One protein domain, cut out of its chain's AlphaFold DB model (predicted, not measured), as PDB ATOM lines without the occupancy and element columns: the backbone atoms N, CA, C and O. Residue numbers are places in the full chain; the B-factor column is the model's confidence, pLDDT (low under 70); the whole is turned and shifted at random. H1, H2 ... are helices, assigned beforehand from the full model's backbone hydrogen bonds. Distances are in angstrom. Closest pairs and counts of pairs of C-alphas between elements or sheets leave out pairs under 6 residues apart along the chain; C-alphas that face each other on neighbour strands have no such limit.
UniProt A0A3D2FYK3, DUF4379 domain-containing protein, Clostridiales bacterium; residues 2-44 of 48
ATOM      1  N   PHE A   2     180.139 135.194 159.694       89.06
ATOM      2  CA  PHE A   2     179.400 135.202 158.422       89.06
ATOM      3  C   PHE A   2     178.230 134.205 158.460       89.06
ATOM      4  O   PHE A   2     177.115 134.562 158.088       89.06
ATOM      5  N   TYR A   3     178.453 133.024 159.045       91.94
ATOM      6  CA  TYR A   3     177.415 132.034 159.339       91.94
ATOM      7  C   TYR A   3     176.262 132.614 160.172       91.94
ATOM      8  O   TYR A   3     175.118 132.593 159.727       91.94
ATOM      9  N   ASP A   4     176.559 133.195 161.341       92.50
ATOM     10  CA  ASP A   4     175.529 133.747 162.237       92.50
ATOM     11  C   ASP A   4     174.731 134.867 161.570       92.50
ATOM     12  O   ASP A   4     173.528 134.985 161.782       92.50
ATOM     13  N   ARG A   5     175.390 135.681 160.733       92.06
ATOM     14  CA  ARG A   5     174.706 136.716 159.956       92.06
ATOM     15  C   ARG A   5     173.700 136.090 158.995       92.06
ATOM     16  O   ARG A   5     172.558 136.527 158.998       92.06
ATOM     17  N   CYS A   6     174.107 135.090 158.210       91.88
ATOM     18  CA  CYS A   6     173.221 134.439 157.241       91.88
ATOM     19  C   CYS A   6     172.000 133.820 157.930       91.88
ATOM     20  O   CYS A   6     170.884 133.984 157.447       91.88
ATOM     21  N   VAL A   7     172.201 133.179 159.086       92.81
ATOM     22  CA  VAL A   7     171.107 132.613 159.891       92.81
ATOM     23  C   VAL A   7     170.190 133.712 160.437       92.81
ATOM     24  O   VAL A   7     168.974 133.582 160.360       92.81
ATOM     25  N   HIS A   8     170.749 134.810 160.951       93.56
ATOM     26  CA  HIS A   8     169.960 135.898 161.534       93.56
ATOM     27  C   HIS A   8     169.145 136.680 160.496       93.56
ATOM     28  O   HIS A   8     168.044 137.128 160.800       93.56
ATOM     29  N   THR A   9     169.669 136.863 159.281       91.88
ATOM     30  CA  THR A   9     168.984 137.623 158.223       91.88
ATOM     31  C   THR A   9     168.148 136.754 157.285       91.88
ATOM     32  O   THR A   9     167.482 137.303 156.417       91.88
ATOM     33  N   GLY A  10     168.189 135.424 157.429       90.38
ATOM     34  CA  GLY A  10     167.485 134.485 156.548       90.38
ATOM     35  C   GLY A  10     168.173 134.216 155.204       90.38
ATOM     36  O   GLY A  10     167.616 133.513 154.371       90.38
ATOM     37  N   ASN A  11     169.400 134.704 154.996       89.31
ATOM     38  CA  ASN A  11     170.151 134.545 153.740       89.31
ATOM     39  C   ASN A  11     170.927 133.217 153.714       89.31
ATOM     40  O   ASN A  11     172.126 133.181 153.420       89.31
ATOM     41  N   THR A  12     170.280 132.113 154.083       89.25
ATOM     42  CA  THR A  12     170.929 130.792 154.164       89.25
ATOM     43  C   THR A  12     171.372 130.266 152.803       89.25
ATOM     44  O   THR A  12     172.300 129.465 152.744       89.25
ATOM     45  N   GLU A  13     170.794 130.775 151.715       90.25
ATOM     46  CA  GLU A  13     171.207 130.478 150.339       90.25
ATOM     47  C   GLU A  13     172.681 130.801 150.062       90.25
ATOM     48  O   GLU A  13     173.315 130.153 149.235       90.25
ATOM     49  N   LEU A  14     173.264 131.767 150.779       89.62
ATOM     50  CA  LEU A  14     174.687 132.089 150.657       89.62
ATOM     51  C   LEU A  14     175.574 130.996 151.261       89.62
ATOM     52  O   LEU A  14     176.697 130.795 150.812       89.62
ATOM     53  N   LEU A  15     175.085 130.284 152.282       91.31
ATOM     54  CA  LEU A  15     175.805 129.150 152.862       91.31
ATOM     55  C   LEU A  15     175.823 127.966 151.901       91.31
ATOM     56  O   LEU A  15     176.820 127.255 151.845       91.31
ATOM     57  N   GLU A  16     174.743 127.780 151.142       90.38
ATOM     58  CA  GLU A  16     174.680 126.759 150.098       90.38
ATOM     59  C   GLU A  16     175.613 127.085 148.942       90.38
ATOM     60  O   GLU A  16     176.188 126.169 148.387       90.38
ATOM     61  N   GLN A  17     175.820 128.366 148.629       92.69
ATOM     62  CA  GLN A  17     176.750 128.801 147.583       92.69
ATOM     63  C   GLN A  17     178.226 128.777 148.017       92.69
ATOM     64  O   GLN A  17     179.107 129.153 147.243       92.69
ATOM     65  N   TRP A  18     178.538 128.376 149.252       91.81
ATOM     66  CA  TRP A  18     179.912 128.357 149.750       91.81
ATOM     67  C   TRP A  18     180.752 127.283 149.059       91.81
ATOM     68  O   TRP A  18     180.426 126.102 149.106       91.81
ATOM     69  N   ASP A  19     181.875 127.677 148.463       93.00
ATOM     70  CA  ASP A  19     182.759 126.742 147.769       93.00
ATOM     71  C   ASP A  19     183.826 126.123 148.695       93.00
ATOM     72  O   ASP A  19     184.385 126.781 149.581       93.00
ATOM     73  N   GLU A  20     184.143 124.848 148.471       90.00
ATOM     74  CA  GLU A  20     185.157 124.099 149.222       90.00
ATOM     75  C   GLU A  20     186.591 124.607 148.998       90.00
ATOM     76  O   GLU A  20     187.432 124.485 149.894       90.00
ATOM     77  N   ARG A  21     186.863 125.286 147.873       91.94
ATOM     78  CA  ARG A  21     188.145 125.962 147.578       91.94
ATOM     79  C   ARG A  21     188.513 127.032 148.602       91.94
ATOM     80  O   ARG A  21     189.660 127.470 148.646       91.94
ATOM     81  N   ASN A  22     187.563 127.460 149.431       92.00
ATOM     82  CA  ASN A  22     187.821 128.387 150.525       92.00
ATOM     83  C   ASN A  22     188.542 127.739 151.717       92.00
ATOM     84  O   ASN A  22     188.968 128.468 152.616       92.00
ATOM     85  N   ALA A  23     188.696 126.410 151.753       89.94
ATOM     86  CA  ALA A  23     189.415 125.727 152.823       89.94
ATOM     87  C   ALA A  23     190.831 126.321 153.032       89.94
ATOM     88  O   ALA A  23     191.531 126.620 152.064       89.94
ATOM     89  N   PRO A  24     191.273 126.520 154.291       92.12
ATOM     90  CA  PRO A  24     190.650 126.083 155.547       92.12
ATOM     91  C   PRO A  24     189.619 127.070 156.133       92.12
ATOM     92  O   PRO A  24     189.189 126.916 157.279       92.12
ATOM     93  N   LEU A  25     189.239 128.121 155.402       92.81
ATOM     94  CA  LEU A  25     188.220 129.067 155.851       92.81
ATOM     95  C   LEU A  25     186.835 128.426 155.762       92.81
ATOM     96  O   LEU A  25     186.521 127.696 154.826       92.81
ATOM     97  N   THR A  26     185.987 128.738 156.736       92.25
ATOM     98  CA  THR A  26     184.600 128.275 156.788       92.25
ATOM     99  C   THR A  26     183.680 129.469 157.028       92.25
ATOM    100  O   THR A  26     184.118 130.470 157.611       92.25
ATOM    101  N   PRO A  27     182.381 129.366 156.700       91.75
ATOM    102  CA  PRO A  27     181.399 130.395 157.042       91.75
ATOM    103  C   PRO A  27     181.403 130.780 158.530       91.75
ATOM    104  O   PRO A  27     181.059 131.905 158.897       91.75
ATOM    105  N   LYS A  28     181.803 129.850 159.407       92.12
ATOM    106  CA  LYS A  28     181.889 130.056 160.858       92.12
ATOM    107  C   LYS A  28     183.160 130.789 161.285       92.12
ATOM    108  O   LYS A  28     183.143 131.446 162.317       92.12
ATOM    109  N   THR A  29     184.245 130.697 160.520       92.31
ATOM    110  CA  THR A  29     185.521 131.362 160.842       92.31
ATOM    111  C   THR A  29     185.695 132.701 160.128       92.31
ATOM    112  O   THR A  29     186.499 133.528 160.555       92.31
ATOM    113  N   VAL A  30     184.927 132.952 159.067       92.69
ATOM    114  CA  VAL A  30     184.931 134.231 158.349       92.69
ATOM    115  C   VAL A  30     183.974 135.220 159.014       92.69
ATOM    116  O   VAL A  30     182.847 134.885 159.366       92.69
ATOM    117  N   SER A  31     184.409 136.468 159.195       90.94
ATOM    118  CA  SER A  31     183.540 137.557 159.645       90.94
ATOM    119  C   SER A  31     182.752 138.139 158.467       90.94
ATOM    120  O   SER A  31     183.261 138.232 157.355       90.94
ATOM    121  N   TYR A  32     181.516 138.584 158.706       83.00
ATOM    122  CA  TYR A  32     180.651 139.159 157.663       83.00
ATOM    123  C   TYR A  32     181.259 140.393 156.957       83.00
ATOM    124  O   TYR A  32     180.928 140.671 155.813       83.00
ATOM    125  N   GLY A  33     182.175 141.114 157.612       85.31
ATOM    126  CA  GLY A  33     182.909 142.252 157.039       85.31
ATOM    127  C   GLY A  33     184.308 141.909 156.519       85.31
ATOM    128  O   GLY A  33     185.151 142.799 156.403       85.31
ATOM    129  N   SER A  34     184.615 140.629 156.290       89.56
ATOM    130  CA  SER A  34     185.939 140.226 155.820       89.56
ATOM    131  C   SER A  34     186.201 140.729 154.399       89.56
ATOM    132  O   SER A  34     185.369 140.572 153.515       89.56
ATOM    133  N   LYS A  35     187.396 141.275 154.154       88.44
ATOM    134  CA  LYS A  35     187.864 141.660 152.808       88.44
ATOM    135  C   LYS A  35     188.516 140.499 152.043       88.44
ATOM    136  O   LYS A  35     189.208 140.720 151.053       88.44
ATOM    137  N   LYS A  36     188.377 139.265 152.538       88.25
ATOM    138  CA  LYS A  36     188.924 138.073 151.883       88.25
ATOM    139  C   LYS A  36     188.136 137.800 150.604       88.25
ATOM    140  O   LYS A  36     186.911 137.849 150.616       88.25
ATOM    141  N   LYS A  37     188.846 137.493 149.518       89.38
ATOM    142  CA  LYS A  37     188.221 136.944 148.312       89.38
ATOM    143  C   LYS A  37     187.876 135.485 148.587       89.38
ATOM    144  O   LYS A  37     188.749 134.732 149.013       89.38
ATOM    145  N   LEU A  38     186.610 135.147 148.400       91.75
ATOM    146  CA  LEU A  38     186.058 133.818 148.610       91.75
ATOM    147  C   LEU A  38     185.418 133.369 147.306       91.75
ATOM    148  O   LEU A  38     184.890 134.201 146.571       91.75
ATOM    149  N   TRP A  39     185.488 132.073 147.064       92.50
ATOM    150  CA  TRP A  39     184.858 131.413 145.938       92.50
ATOM    151  C   TRP A  39     183.408 131.091 146.268       92.50
ATOM    152  O   TRP A  39     183.114 130.604 147.369       92.50
ATOM    153  N   TRP A  40     182.521 131.334 145.311       91.00
ATOM    154  CA  TRP A  40     181.099 131.019 145.426       91.00
ATOM    155  C   TRP A  40     180.663 130.162 144.247       91.00
ATOM    156  O   TRP A  40     181.142 130.357 143.130       91.00
ATOM    157  N   HIS A  41     179.731 129.245 144.486       88.44
ATOM    158  CA  HIS A  41     179.105 128.442 143.447       88.44
ATOM    159  C   HIS A  41     177.596 128.683 143.440       88.44
ATOM    160  O   HIS A  41     176.931 128.581 144.462       88.44
ATOM    161  N   CYS A  42     177.028 129.012 142.286       86.00
ATOM    162  CA  CYS A  42     175.584 129.087 142.124       86.00
ATOM    163  C   CYS A  42     174.982 127.684 142.036       86.00
ATOM    164  O   CYS A  42     175.608 126.764 141.508       86.00
ATOM    165  N   ARG A  43     173.703 127.554 142.401       77.00
ATOM    166  CA  ARG A  43     172.910 126.341 142.135       77.00
ATOM    167  C   ARG A  43     172.829 125.990 140.644       77.00
ATOM    168  O   ARG A  43     172.654 124.828 140.305       77.00
ATOM    169  N   GLU A  44     172.982 126.978 139.763       79.62
ATOM    170  CA  GLU A  44     172.979 126.790 138.305       79.62
ATOM    171  C   GLU A  44     174.354 126.381 137.732       79.62
ATOM    172  O   GLU A  44     174.488 126.210 136.525       79.62
TER     173      GLU A  44
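This is residues 2 to 44 of the 48 residues of the protein "DUF4379 domain-containing protein" of Clostridiales bacterium (UniProt A0A3D2FYK3). This domain has little regular structure: the short helix H1 and the still shorter H2, joined by residues 10 to 12, sit together on one side, and after H2 comes a long winding stretch with no named element, residues 17 to 44. That stretch loops away from H2, folds back toward the start of H1 near residues 27 and 28, turns again, and runs back past residues 17 to 19 to its end at residue 44. The printed part has 43 residues, with H1 then H2 and no named strand; the class is all helix, though named elements hold only 12 residues. It is compact, with a radius of gyration of the C-alphas of 10.0 A and spans of 25 by 25 by 15 A.

H1, residues 2 to 9, measures 10.7 A from C-alpha 2 at (179.400, 135.202, 158.422) to C-alpha 9. H2, residues 13 to 16, measures 5.1 A and ends with C-alpha 16 at (174.680, 126.759, 150.098).

H1 and H2 only just touch, with 3 pairs of C-alphas within 8 A; the closest C-alphas, those of Cys 6 and Leu 14, are 7.1 A apart. A tight link joins them. In H1 every O i to N i+4 pair is within hydrogen-bond range; H2 is too short for such a pair.

The farthest C-alphas, those of Gly 33 and Glu 44, are 26.2 A apart. The printed part has no cut, and no printed residue is under 70 in pLDDT.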